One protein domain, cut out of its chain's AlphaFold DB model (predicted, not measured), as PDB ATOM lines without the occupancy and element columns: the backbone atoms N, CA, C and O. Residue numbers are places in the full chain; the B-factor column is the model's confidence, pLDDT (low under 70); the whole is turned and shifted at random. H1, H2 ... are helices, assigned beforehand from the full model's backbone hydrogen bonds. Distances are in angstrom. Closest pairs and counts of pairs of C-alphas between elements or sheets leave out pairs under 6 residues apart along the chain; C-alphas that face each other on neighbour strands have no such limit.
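AT A GLANCE: This is residues 141 to 237 of the 237 residues of an uncharacterized protein of Delftia acidovorans CCUG 274B (UniProt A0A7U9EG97). Picture a small body of short helices with one long helical arm: H1 to H4 and the first part of H5 make the body, and residues 217 to 237, of which 217 to 234 belong to H5, stick out from it. In the body, H1 packs on H3, H4 and residues 201 to 205 of H5. The printed part has 97 residues with five named helices, H1 to H5 in order, and no named strand; the class is all helix. It is only just loose, close to extended, with a radius of gyration of the C-alphas of 18.7 A and spans of 68 by 27 by 19 A.

HOW THE PARTS SIT: Start at H1, residues 141 to 149; H2, residues 151 to 159, is close but not clearly touching, Leu 147 and Phe 154 having the closest C-alphas at 6.8 A. Residues 173 to 180 of H3, residues 163 to 182, touch H1 at a steep tilt of 57 degrees, opposite ways, with closest C-alphas Ala 141 and Cys 180 at 6.3 A. H4, residues 184 to 192, touches H1, with closest C-alphas Ala 141 and Ala 190 at 5.3 A. Residues 201 to 205 of H5, residues 199 to 234, touch H1 about perpendicular, at 81 degrees, with closest C-alphas Leu 148 and Leu 201 at 5.8 A. H2 and H4 are apart. Every O i to N i+4 pair is within hydrogen-bond range in H1, H2 and H3; the counts are 3 of 5 in H4 and 31 of 32 in H5.

IN THESE COORDINATES: Find C-alpha 141 at (21.707, 23.213, 32.785), where H1 begins. H1 and H2 each measure 12.0 A from first to last C-alpha, H3 28.7 A and H4 12.5 A. H5 runs 52.8 A, from C-alpha 199 at (32.252, 24.015, 21.304) to C-alpha 234 at (55.320, -16.046, 46.808).

THE WHOLE: The C-alphas of Met 192 and Arg 237, the two farthest apart, are 68.0 A from each other. The printed part has no cut and no long link. Look for low confidence, pLDDT under 70, at residues 183 to 199 and 231 to 237, among them.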
ATOM      1  N   ALA A 141      21.150  22.416  33.877       64.94
ATOM      2  CA  ALA A 141      21.707  23.213  32.785       64.94
ATOM      3  C   ALA A 141      22.378  24.510  33.278       64.94
ATOM      4  O   ALA A 141      23.459  24.859  32.803       64.94
ATOM      5  N   LEU A 142      21.789  25.190  34.270       63.50
ATOM      6  CA  LEU A 142      22.378  26.380  34.901       63.50
ATOM      7  C   LEU A 142      23.695  26.067  35.616       63.50
ATOM      8  O   LEU A 142      24.700  26.746  35.397       63.50
ATOM      9  N   VAL A 143      23.703  25.027  36.454       67.81
ATOM     10  CA  VAL A 143      24.906  24.608  37.190       67.81
ATOM     11  C   VAL A 143      25.985  24.135  36.216       67.81
ATOM     12  O   VAL A 143      27.148  24.509  36.359       67.81
ATOM     13  N   LEU A 144      25.605  23.367  35.193       74.31
ATOM     14  CA  LEU A 144      26.515  22.926  34.143       74.31
ATOM     15  C   LEU A 144      27.125  24.115  33.390       74.31
ATOM     16  O   LEU A 144      28.340  24.153  33.204       74.31
ATOM     17  N   GLY A 145      26.307  25.092  32.996       70.81
ATOM     18  CA  GLY A 145      26.774  26.286  32.297       70.81
ATOM     19  C   GLY A 145      27.762  27.102  33.116       70.81
ATOM     20  O   GLY A 145      28.836  27.442  32.624       70.81
ATOM     21  N   PHE A 146      27.451  27.332  34.390       68.00
ATOM     22  CA  PHE A 146      28.350  28.028  35.307       68.00
ATOM     23  C   PHE A 146      29.689  27.296  35.473       68.00
ATOM     24  O   PHE A 146      30.752  27.915  35.389       68.00
ATOM     25  N   LEU A 147      29.648  25.976  35.681       73.69
ATOM     26  CA  LEU A 147      30.851  25.161  35.851       73.69
ATOM     27  C   LEU A 147      31.725  25.153  34.597       73.69
ATOM     28  O   LEU A 147      32.945  25.226  34.712       73.69
ATOM     29  N   LEU A 148      31.119  25.066  33.413       78.69
ATOM     30  CA  LEU A 148      31.865  25.065  32.158       78.69
ATOM     31  C   LEU A 148      32.481  26.437  31.868       78.69
ATOM     32  O   LEU A 148      33.654  26.501  31.504       78.69
ATOM     33  N   GLN A 149      31.754  27.534  32.095       71.50
ATOM     34  CA  GLN A 149      32.297  28.893  31.937       71.50
ATOM     35  C   GLN A 149      33.504  29.154  32.852       71.50
ATOM     36  O   GLN A 149      34.446  29.826  32.440       71.50
ATOM     37  N   ASN A 150      33.512  28.560  34.050       66.81
ATOM     38  CA  ASN A 150      34.580  28.686  35.050       66.81
ATOM     39  C   ASN A 150      35.413  27.397  35.165       66.81
ATOM     40  O   ASN A 150      35.838  26.985  36.250       66.81
ATOM     41  N   PHE A 151      35.592  26.693  34.040       77.88
ATOM     42  CA  PHE A 151      36.142  25.341  34.061       77.88
ATOM     43  C   PHE A 151      37.582  25.278  34.583       77.88
ATOM     44  O   PHE A 151      37.953  24.288  35.209       77.88
ATOM     45  N   GLN A 152      38.400  26.310  34.361       74.94
ATOM     46  CA  GLN A 152      39.796  26.310  34.814       74.94
ATOM     47  C   GLN A 152      39.898  26.436  36.334       74.94
ATOM     48  O   GLN A 152      40.633  25.682  36.972       74.94
ATOM     49  N   GLU A 153      39.104  27.320  36.928       71.44
ATOM     50  CA  GLU A 153      38.999  27.510  38.371       71.44
ATOM     51  C   GLU A 153      38.449  26.245  39.035       71.44
ATOM     52  O   GLU A 153      38.991  25.765  40.036       71.44
ATOM     53  N   PHE A 154      37.419  25.648  38.430       72.94
ATOM     54  CA  PHE A 154      36.846  24.390  38.893       72.94
ATOM     55  C   PHE A 154      37.845  23.225  38.804       72.94
ATOM     56  O   PHE A 154      38.002  22.466  39.765       72.94
ATOM     57  N   LYS A 155      38.581  23.107  37.691       76.81
ATOM     58  CA  LYS A 155      39.643  22.105  37.511       76.81
ATOM     59  C   LYS A 155      40.754  22.292  38.544       76.81
ATOM     60  O   LYS A 155      41.129  21.318  39.197       76.81
ATOM     61  N   SER A 156      41.240  23.520  38.739       72.31
ATOM     62  CA  SER A 156      42.274  23.840  39.732       72.31
ATOM     63  C   SER A 156      41.825  23.484  41.148       72.31
ATOM     64  O   SER A 156      42.598  22.915  41.917       72.31
ATOM     65  N   TYR A 157      40.568  23.772  41.496       71.31
ATOM     66  CA  TYR A 157      40.001  23.372  42.781       71.31
ATOM     67  C   TYR A 157      40.016  21.847  42.942       71.31
ATOM     68  O   TYR A 157      40.521  21.333  43.942       71.31
ATOM     69  N   LEU A 158      39.534  21.108  41.941       69.06
ATOM     70  CA  LEU A 158      39.464  19.649  41.982       69.06
ATOM     71  C   LEU A 158      40.837  18.965  42.016       69.06
ATOM     72  O   LEU A 158      40.965  17.898  42.616       69.06
ATOM     73  N   GLN A 159      41.866  19.563  41.416       76.19
ATOM     74  CA  GLN A 159      43.230  19.027  41.441       76.19
ATOM     75  C   GLN A 159      43.826  18.978  42.853       76.19
ATOM     76  O   GLN A 159      44.628  18.092  43.140       76.19
ATOM     77  N   THR A 160      43.392  19.864  43.754       71.31
ATOM     78  CA  THR A 160      43.797  19.842  45.172       71.31
ATOM     79  C   THR A 160      43.051  18.792  46.003       71.31
ATOM     80  O   THR A 160      43.310  18.643  47.197       71.31
ATOM     81  N   ARG A 161      42.105  18.064  45.395       70.12
ATOM     82  CA  ARG A 161      41.192  17.134  46.069       70.12
ATOM     83  C   ARG A 161      41.453  15.678  45.681       70.12
ATOM     84  O   ARG A 161      42.030  15.414  44.621       70.12
ATOM     85  N   PRO A 162      40.994  14.713  46.506       62.56
ATOM     86  CA  PRO A 162      41.154  13.291  46.225       62.56
ATOM     87  C   PRO A 162      40.630  12.895  44.841       62.56
ATOM     88  O   PRO A 162      39.606  13.397  44.372       62.56
ATOM     89  N   LYS A 163      41.295  11.921  44.207       75.38
ATOM     90  CA  LYS A 163      40.951  11.468  42.849       75.38
ATOM     91  C   LYS A 163      39.510  10.959  42.733       75.38
ATOM     92  O   LYS A 163      38.890  11.116  41.684       75.38
ATOM     93  N   SER A 164      38.949  10.400  43.806       64.75
ATOM     94  CA  SER A 164      37.541   9.987  43.875       64.75
ATOM     95  C   SER A 164      36.579  11.145  43.597       64.75
ATOM     96  O   SER A 164      35.633  10.972  42.832       64.75
ATOM     97  N   LEU A 165      36.856  12.332  44.142       59.22
ATOM     98  CA  LEU A 165      36.051  13.534  43.936       59.22
ATOM     99  C   LEU A 165      36.138  14.022  42.487       59.22
ATOM    100  O   LEU A 165      35.119  14.349  41.883       59.22
ATOM    101  N   GLN A 166      37.342  13.993  41.905       71.38
ATOM    102  CA  GLN A 166      37.569  14.347  40.499       71.38
ATOM    103  C   GLN A 166      36.760  13.438  39.557       71.38
ATOM    104  O   GLN A 166      36.095  13.918  38.641       71.38
ATOM    105  N   MET A 167      36.755  12.126  39.822       68.56
ATOM    106  CA  MET A 167      35.984  11.147  39.046       68.56
ATOM    107  C   MET A 167      34.468  11.304  39.233       68.56
ATOM    108  O   MET A 167      33.714  11.116  38.280       68.56
ATOM    109  N   SER A 168      33.999  11.642  40.437       62.50
ATOM    110  CA  SER A 168      32.577  11.920  40.685       62.50
ATOM    111  C   SER A 168      32.108  13.183  39.960       62.50
ATOM    112  O   SER A 168      31.042  13.166  39.343       62.50
ATOM    113  N   ALA A 169      32.920  14.243  39.971       67.06
ATOM    114  CA  ALA A 169      32.645  15.471  39.233       67.06
ATOM    115  C   ALA A 169      32.596  15.227  37.716       67.06
ATOM    116  O   ALA A 169      31.659  15.672  37.056       67.06
ATOM    117  N   GLU A 170      33.541  14.457  37.164       80.69
ATOM    118  CA  GLU A 170      33.518  14.068  35.746       80.69
ATOM    119  C   GLU A 170      32.230  13.321  35.378       80.69
ATOM    120  O   GLU A 170      31.578  13.680  34.396       80.69
ATOM    121  N   ARG A 171      31.824  12.329  36.181       70.19
ATOM    122  CA  ARG A 171      30.587  11.565  35.944       70.19
ATOM    123  C   ARG A 171      29.349  12.447  35.993       70.19
ATOM    124  O   ARG A 171      28.451  12.268  35.169       70.19
ATOM    125  N   TRP A 172      29.294  13.376  36.946       79.00
ATOM    126  CA  TRP A 172      28.178  14.309  37.061       79.00
ATOM    127  C   TRP A 172      28.094  15.214  35.829       79.00
ATOM    128  O   TRP A 172      27.031  15.283  35.220       79.00
ATOM    129  N   ILE A 173      29.212  15.811  35.393       76.06
ATOM    130  CA  ILE A 173      29.238  16.663  34.191       76.06
ATOM    131  C   ILE A 173      28.862  15.852  32.941       76.06
ATOM    132  O   ILE A 173      28.036  16.298  32.150       76.06
ATOM    133  N   SER A 174      29.392  14.631  32.788       78.19
ATOM    134  CA  SER A 174      29.013  13.714  31.702       78.19
ATOM    135  C   SER A 174      27.499  13.467  31.670       78.19
ATOM    136  O   SER A 174      26.883  13.548  30.606       78.19
ATOM    137  N   ARG A 175      26.885  13.193  32.830       73.38
ATOM    138  CA  ARG A 175      25.435  12.986  32.944       73.38
ATOM    139  C   ARG A 175      24.651  14.263  32.651       73.38
ATOM    140  O   ARG A 175      23.668  14.187  31.925       73.38
ATOM    141  N   ALA A 176      25.083  15.407  33.175       72.62
ATOM    142  CA  ALA A 176      24.421  16.689  32.962       72.62
ATOM    143  C   ALA A 176      24.444  17.097  31.479       72.62
ATOM    144  O   ALA A 176      23.429  17.545  30.956       72.62
ATOM    145  N   ILE A 177      25.554  16.866  30.767       79.75
ATOM    146  CA  ILE A 177      25.646  17.118  29.320       79.75
ATOM    147  C   ILE A 177      24.681  16.220  28.535       79.75
ATOM    148  O   ILE A 177      24.021  16.708  27.621       79.75
ATOM    149  N   MET A 178      24.583  14.926  28.869       77.88
ATOM    150  CA  MET A 178      23.605  14.028  28.230       77.88
ATOM    151  C   MET A 178      22.170  14.466  28.542       77.88
ATOM    152  O   MET A 178      21.370  14.626  27.630       77.88
ATOM    153  N   SER A 179      21.886  14.790  29.805       71.81
ATOM    154  CA  SER A 179      20.600  15.334  30.257       71.81
ATOM    155  C   SER A 179      20.202  16.589  29.470       71.81
ATOM    156  O   SER A 179      19.050  16.714  29.061       71.81
ATOM    157  N   CYS A 180      21.150  17.492  29.191       71.69
ATOM    158  CA  CYS A 180      20.900  18.699  28.397       71.69
ATOM    159  C   CYS A 180      20.671  18.426  26.904       71.69
ATOM    160  O   CYS A 180      20.037  19.237  26.238       71.69
ATOM    161  N   LYS A 181      21.178  17.309  26.373       73.31
ATOM    162  CA  LYS A 181      20.985  16.907  24.970       73.31
ATOM    163  C   LYS A 181      19.694  16.126  24.746       73.31
ATOM    164  O   LYS A 181      19.078  16.280  23.697       73.31
ATOM    165  N   ASP A 182      19.306  15.301  25.713       71.94
ATOM    166  CA  ASP A 182      18.202  14.349  25.560       71.94
ATOM    167  C   ASP A 182      16.846  14.939  25.993       71.94
ATOM    168  O   ASP A 182      15.795  14.456  25.572       71.94
ATOM    169  N   SER A 183      16.848  15.992  26.821       64.62
ATOM    170  CA  SER A 183      15.636  16.657  27.320       64.62
ATOM    171  C   SER A 183      15.393  17.991  26.618       64.62
ATOM    172  O   SER A 183      16.215  18.903  26.700       64.62
ATOM    173  N   SER A 184      14.213  18.150  26.012       60.66
ATOM    174  CA  SER A 184      13.802  19.395  25.343       60.66
ATOM    175  C   SER A 184      13.712  20.597  26.291       60.66
ATOM    176  O   SER A 184      13.929  21.728  25.877       60.66
ATOM    177  N   VAL A 185      13.412  20.366  27.575       58.53
ATOM    178  CA  VAL A 185      13.353  21.425  28.602       58.53
ATOM    179  C   VAL A 185      14.762  21.882  28.994       58.53
ATOM    180  O   VAL A 185      14.991  23.049  29.317       58.53
ATOM    181  N   HIS A 186      15.732  20.964  28.964       61.09
ATOM    182  CA  HIS A 186      17.111  21.263  29.341       61.09
ATOM    183  C   HIS A 186      17.874  21.877  28.169       61.09
ATOM    184  O   HIS A 186      18.704  22.753  28.401       61.09
ATOM    185  N   SER A 187      17.566  21.463  26.934       59.78
ATOM    186  CA  SER A 187      18.205  22.001  25.735       59.78
ATOM    187  C   SER A 187      17.903  23.487  25.570       59.78
ATOM    188  O   SER A 187      18.832  24.251  25.372       59.78
ATOM    189  N   GLU A 188      16.656  23.933  25.777       60.12
ATOM    190  CA  GLU A 188      16.299  25.359  25.676       60.12
ATOM    191  C   GLU A 188      17.085  26.219  26.681       60.12
ATOM    192  O   GLU A 188      17.634  27.264  26.333       60.12
ATOM    193  N   THR A 189      17.217  25.740  27.922       58.72
ATOM    194  CA  THR A 189      17.999  26.433  28.959       58.72
ATOM    195  C   THR A 189      19.496  26.408  28.642       58.72
ATOM    196  O   THR A 189      20.189  27.410  28.811       58.72
ATOM    197  N   ALA A 190      20.012  25.270  28.180       60.66
ATOM    198  CA  ALA A 190      21.414  25.120  27.819       60.66
ATOM    199  C   ALA A 190      21.785  25.947  26.577       60.66
ATOM    200  O   ALA A 190      22.885  26.498  26.529       60.66
ATOM    201  N   ASP A 191      20.870  26.083  25.619       64.31
ATOM    202  CA  ASP A 191      21.015  26.897  24.411       64.31
ATOM    203  C   ASP A 191      20.996  28.389  24.753       64.31
ATOM    204  O   ASP A 191      21.878  29.130  24.319       64.31
ATOM    205  N   MET A 192      20.067  28.831  25.609       61.81
ATOM    206  CA  MET A 192      20.046  30.211  26.115       61.81
ATOM    207  C   MET A 192      21.337  30.612  26.829       61.81
ATOM    208  O   MET A 192      21.778  31.756  26.732       61.81
ATOM    209  N   LEU A 193      21.915  29.686  27.590       59.88
ATOM    210  CA  LEU A 193      23.148  29.901  28.345       59.88
ATOM    211  C   LEU A 193      24.410  29.650  27.498       59.88
ATOM    212  O   LEU A 193      25.521  29.812  28.003       59.88
ATOM    213  N   GLY A 194      24.256  29.238  26.233       60.97
ATOM    214  CA  GLY A 194      25.360  28.926  25.322       60.97
ATOM    215  C   GLY A 194      26.178  27.689  25.711       60.97
ATOM    216  O   GLY A 194      27.267  27.482  25.189       60.97
ATOM    217  N   VAL A 195      25.671  26.848  26.614       63.94
ATOM    218  CA  VAL A 195      26.401  25.731  27.244       63.94
ATOM    219  C   VAL A 195      26.680  24.602  26.261       63.94
ATOM    220  O   VAL A 195      27.747  23.993  26.302       63.94
ATOM    221  N   LEU A 196      25.715  24.310  25.384       62.19
ATOM    222  CA  LEU A 196      25.847  23.294  24.336       62.19
ATOM    223  C   LEU A 196      26.274  23.879  22.984       62.19
ATOM    224  O   LEU A 196      26.744  23.129  22.129       62.19
ATOM    225  N   GLY A 197      26.118  25.194  22.801       61.00
ATOM    226  CA  GLY A 197      26.478  25.909  21.576       61.00
ATOM    227  C   GLY A 197      27.946  26.334  21.506       61.00
ATOM    228  O   GLY A 197      28.474  26.501  20.408       61.00
ATOM    229  N   ASP A 198      28.623  26.478  22.648       64.00
ATOM    230  CA  ASP A 198      30.045  26.814  22.703       64.00
ATOM    231  C   ASP A 198      30.905  25.538  22.697       64.00
ATOM    232  O   ASP A 198      31.131  24.876  23.720       64.00
ATOM    233  N   SER A 199      31.390  25.181  21.505       64.62
ATOM    234  CA  SER A 199      32.252  24.015  21.304       64.62
ATOM    235  C   SER A 199      33.524  24.073  22.150       64.62
ATOM    236  O   SER A 199      34.011  23.029  22.577       64.62
ATOM    237  N   GLU A 200      34.043  25.265  22.452       77.69
ATOM    238  CA  GLU A 200      35.310  25.419  23.164       77.69
ATOM    239  C   GLU A 200      35.186  25.057  24.651       77.69
ATOM    240  O   GLU A 200      36.087  24.440  25.228       77.69
ATOM    241  N   LEU A 201      34.066  25.403  25.292       74.62
ATOM    242  CA  LEU A 201      33.790  25.027  26.686       74.62
ATOM    243  C   LEU A 201      33.686  23.506  26.842       74.62
ATOM    244  O   LEU A 201      34.304  22.902  27.726       74.62
ATOM    245  N   ILE A 202      32.939  22.878  25.937       80.44
ATOM    246  CA  ILE A 202      32.749  21.430  25.923       80.44
ATOM    247  C   ILE A 202      34.057  20.705  25.584       80.44
ATOM    248  O   ILE A 202      34.356  19.672  26.190       80.44
ATOM    249  N   ASP A 203      34.862  21.227  24.662       84.75
ATOM    250  CA  ASP A 203      36.126  20.599  24.273       84.75
ATOM    251  C   ASP A 203      37.197  20.713  25.365       84.75
ATOM    252  O   ASP A 203      37.905  19.732  25.622       84.75
ATOM    253  N   ARG A 204      37.250  21.832  26.104       84.38
ATOM    254  CA  ARG A 204      38.097  21.965  27.307       84.38
ATOM    255  C   ARG A 204      37.765  20.907  28.357       84.38
ATOM    256  O   ARG A 204      38.668  20.254  28.889       84.38
ATOM    257  N   TRP A 205      36.477  20.690  28.618       87.31
ATOM    258  CA  TRP A 205      36.037  19.635  29.529       87.31
ATOM    259  C   TRP A 205      36.372  18.228  29.004       87.31
ATOM    260  O   TRP A 205      36.901  17.405  29.758       87.31
ATOM    261  N   LYS A 206      36.131  17.939  27.716       88.12
ATOM    262  CA  LYS A 206      36.493  16.642  27.105       88.12
ATOM    263  C   LYS A 206      37.993  16.360  27.209       88.12
ATOM    264  O   LYS A 206      38.373  15.215  27.453       88.12
ATOM    265  N   GLY A 207      38.836  17.383  27.047       90.50
ATOM    266  CA  GLY A 207      40.285  17.274  27.228       90.50
ATOM    267  C   GLY A 207      40.637  16.748  28.619       90.50
ATOM    268  O   GLY A 207      41.302  15.722  28.747       90.50
ATOM    269  N   TRP A 208      40.082  17.367  29.661       90.25
ATOM    270  CA  TRP A 208      40.271  16.909  31.039       90.25
ATOM    271  C   TRP A 208      39.688  15.514  31.304       90.25
ATOM    272  O   TRP A 208      40.312  14.697  31.979       90.25
ATOM    273  N   LYS A 209      38.524  15.184  30.734       88.50
ATOM    274  CA  LYS A 209      37.959  13.828  30.813       88.50
ATOM    275  C   LYS A 209      38.928  12.772  30.262       88.50
ATOM    276  O   LYS A 209      39.075  11.703  30.857       88.50
ATOM    277  N   ASN A 210      39.606  13.072  29.156       91.38
ATOM    278  CA  ASN A 210      40.610  12.183  28.570       91.38
ATOM    279  C   ASN A 210      41.870  12.076  29.443       91.38
ATOM    280  O   ASN A 210      42.396  10.972  29.594       91.38
ATOM    281  N   GLU A 211      42.316  13.177  30.059       89.94
ATOM    282  CA  GLU A 211      43.404  13.170  31.053       89.94
ATOM    283  C   GLU A 211      43.073  12.214  32.213       89.94
ATOM    284  O   GLU A 211      43.840  11.292  32.499       89.94
ATOM    285  N   LEU A 212      41.880  12.342  32.810       84.75
ATOM    286  CA  LEU A 212      41.426  11.465  33.897       84.75
ATOM    287  C   LEU A 212      41.370   9.986  33.480       84.75
ATOM    288  O   LEU A 212      41.729   9.098  34.260       84.75
ATOM    289  N   ALA A 213      40.923   9.704  32.254       84.94
ATOM    290  CA  ALA A 213      40.875   8.345  31.725       84.94
ATOM    291  C   ALA A 213      42.280   7.755  31.509       84.94
ATOM    292  O   ALA A 213      42.507   6.578  31.811       84.94
ATOM    293  N   ALA A 214      43.227   8.564  31.023       88.38
ATOM    294  CA  ALA A 214      44.617   8.163  30.847       88.38
ATOM    295  C   ALA A 214      45.283   7.855  32.197       88.38
ATOM    296  O   ALA A 214      45.879   6.788  32.352       88.38
ATOM    297  N   GLU A 215      45.098   8.716  33.198       82.94
ATOM    298  CA  GLU A 215      45.606   8.490  34.557       82.94
ATOM    299  C   GLU A 215      45.043   7.205  35.177       82.94
ATOM    300  O   GLU A 215      45.783   6.399  35.744       82.94
ATOM    301  N   LYS A 216      43.738   6.956  35.009       81.12
ATOM    302  CA  LYS A 216      43.102   5.720  35.484       81.12
ATOM    303  C   LYS A 216      43.725   4.475  34.844       81.12
ATOM    304  O   LYS A 216      43.884   3.454  35.514       81.12
ATOM    305  N   LYS A 217      44.073   4.545  33.556       83.44
ATOM    306  CA  LYS A 217      44.723   3.443  32.831       83.44
ATOM    307  C   LYS A 217      46.140   3.185  33.350       83.44
ATOM    308  O   LYS A 217      46.505   2.027  33.534       83.44
ATOM    309  N   VAL A 218      46.913   4.239  33.611       82.75
ATOM    310  CA  VAL A 218      48.271   4.128  34.173       82.75
ATOM    311  C   VAL A 218      48.230   3.494  35.562       82.75
ATOM    312  O   VAL A 218      48.883   2.475  35.772       82.75
ATOM    313  N   ALA A 219      47.371   3.992  36.457       75.44
ATOM    314  CA  ALA A 219      47.211   3.430  37.799       75.44
ATOM    315  C   ALA A 219      46.796   1.943  37.773       75.44
ATOM    316  O   ALA A 219      47.283   1.133  38.563       75.44
ATOM    317  N   GLY A 220      45.928   1.554  36.831       72.69
ATOM    318  CA  GLY A 220      45.546   0.151  36.633       72.69
ATOM    319  C   GLY A 220      46.711  -0.734  36.173       72.69
ATOM    320  O   GLY A 220      46.861  -1.857  36.659       72.69
ATOM    321  N   ASN A 221      47.561  -0.226  35.280       77.62
ATOM    322  CA  ASN A 221      48.746  -0.943  34.805       77.62
ATOM    323  C   ASN A 221      49.799  -1.109  35.910       77.62
ATOM    324  O   ASN A 221      50.400  -2.178  36.025       77.62
ATOM    325  N   GLU A 222      50.000  -0.086  36.740       78.62
ATOM    326  CA  GLU A 222      50.915  -0.137  37.886       78.62
ATOM    327  C   GLU A 222      50.448  -1.143  38.939       78.62
ATOM    328  O   GLU A 222      51.243  -1.959  39.410       78.62
ATOM    329  N   LEU A 223      49.147  -1.160  39.248       74.69
ATOM    330  CA  LEU A 223      48.567  -2.146  40.158       74.69
ATOM    331  C   LEU A 223      48.734  -3.574  39.617       74.69
ATOM    332  O   LEU A 223      49.145  -4.472  40.353       74.69
ATOM    333  N   ALA A 224      48.473  -3.783  38.324       77.50
ATOM    334  CA  ALA A 224      48.657  -5.081  37.679       77.50
ATOM    335  C   ALA A 224      50.131  -5.531  37.696       77.50
ATOM    336  O   ALA A 224      50.420  -6.704  37.956       77.50
ATOM    337  N   ALA A 225      51.072  -4.609  37.477       79.06
ATOM    338  CA  ALA A 225      52.504  -4.882  37.569       79.06
ATOM    339  C   ALA A 225      52.937  -5.214  39.009       79.06
ATOM    340  O   ALA A 225      53.681  -6.176  39.222       79.06
ATOM    341  N   ALA A 226      52.433  -4.481  40.005       75.81
ATOM    342  CA  ALA A 226      52.698  -4.741  41.419       75.81
ATOM    343  C   ALA A 226      52.163  -6.114  41.859       75.81
ATOM    344  O   ALA A 226      52.885  -6.879  42.500       75.81
ATOM    345  N   MET A 227      50.941  -6.470  41.451       75.06
ATOM    346  CA  MET A 227      50.349  -7.786  41.718       75.06
ATOM    347  C   MET A 227      51.115  -8.925  41.035       75.06
ATOM    348  O   MET A 227      51.332  -9.977  41.636       75.06
ATOM    349  N   LYS A 228      51.579  -8.726  39.794       77.75
ATOM    350  CA  LYS A 228      52.424  -9.709  39.096       77.75
ATOM    351  C   LYS A 228      53.747  -9.934  39.839       77.75
ATOM    352  O   LYS A 228      54.180 -11.075  39.994       77.75
ATOM    353  N   ASN A 229      54.358  -8.863  40.341       72.31
ATOM    354  CA  ASN A 229      55.617  -8.925  41.082       72.31
ATOM    355  C   ASN A 229      55.464  -9.506  42.496       72.31
ATOM    356  O   ASN A 229      56.400 -10.141  42.981       72.31
ATOM    357  N   SER A 230      54.317  -9.325  43.163       70.62
ATOM    358  CA  SER A 230      54.068  -9.966  44.461       70.62
ATOM    359  C   SER A 230      53.854 -11.473  44.304       70.62
ATOM    360  O   SER A 230      54.473 -12.247  45.031       70.62
ATOM    361  N   ARG A 231      53.078 -11.893  43.293       65.00
ATOM    362  CA  ARG A 231      52.788 -13.307  43.010       65.00
ATOM    363  C   ARG A 231      54.053 -14.111  42.695       65.00
ATOM    364  O   ARG A 231      54.244 -15.199  43.228       65.00
ATOM    365  N   LEU A 232      54.972 -13.524  41.925       62.84
ATOM    366  CA  LEU A 232      56.278 -14.119  41.611       62.84
ATOM    367  C   LEU A 232      57.220 -14.259  42.824       62.84
ATOM    368  O   LEU A 232      58.155 -15.055  42.772       62.84
ATOM    369  N   LYS A 233      57.015 -13.487  43.901       60.69
ATOM    370  CA  LYS A 233      57.800 -13.612  45.142       60.69
ATOM    371  C   LYS A 233      57.259 -14.706  46.062       60.69
ATOM    372  O   LYS A 233      58.048 -15.314  46.777       60.69
ATOM    373  N   THR A 234      55.952 -14.962  46.040       57.91
ATOM    374  CA  THR A 234      55.320 -16.046  46.808       57.91
ATOM    375  C   THR A 234      55.588 -17.434  46.227       57.91
ATOM    376  O   THR A 234      55.781 -18.355  47.007       57.91
ATOM    377  N   ASP A 235      55.703 -17.577  44.902       56.19
ATOM    378  CA  ASP A 235      55.962 -18.873  44.237       56.19
ATOM    379  C   ASP A 235      57.442 -19.328  44.279       56.19
ATOM    380  O   ASP A 235      57.799 -20.361  43.720       56.19
ATOM    381  N   ARG A 236      58.339 -18.549  44.904       53.81
ATOM    382  CA  ARG A 236      59.781 -18.859  45.041       53.81
ATOM    383  C   ARG A 236      60.179 -19.400  46.426       53.81
ATOM    384  O   ARG A 236      61.373 -19.467  46.715       53.81
ATOM    385  N   ARG A 237      59.214 -19.742  47.280       44.81
ATOM    386  CA  ARG A 237      59.418 -20.444  48.561       44.81
ATOM    387  C   ARG A 237      58.833 -21.841  48.480       44.81
ATOM    388  O   ARG A 237      59.418 -22.717  49.147       44.81
TER     389      ARG A 237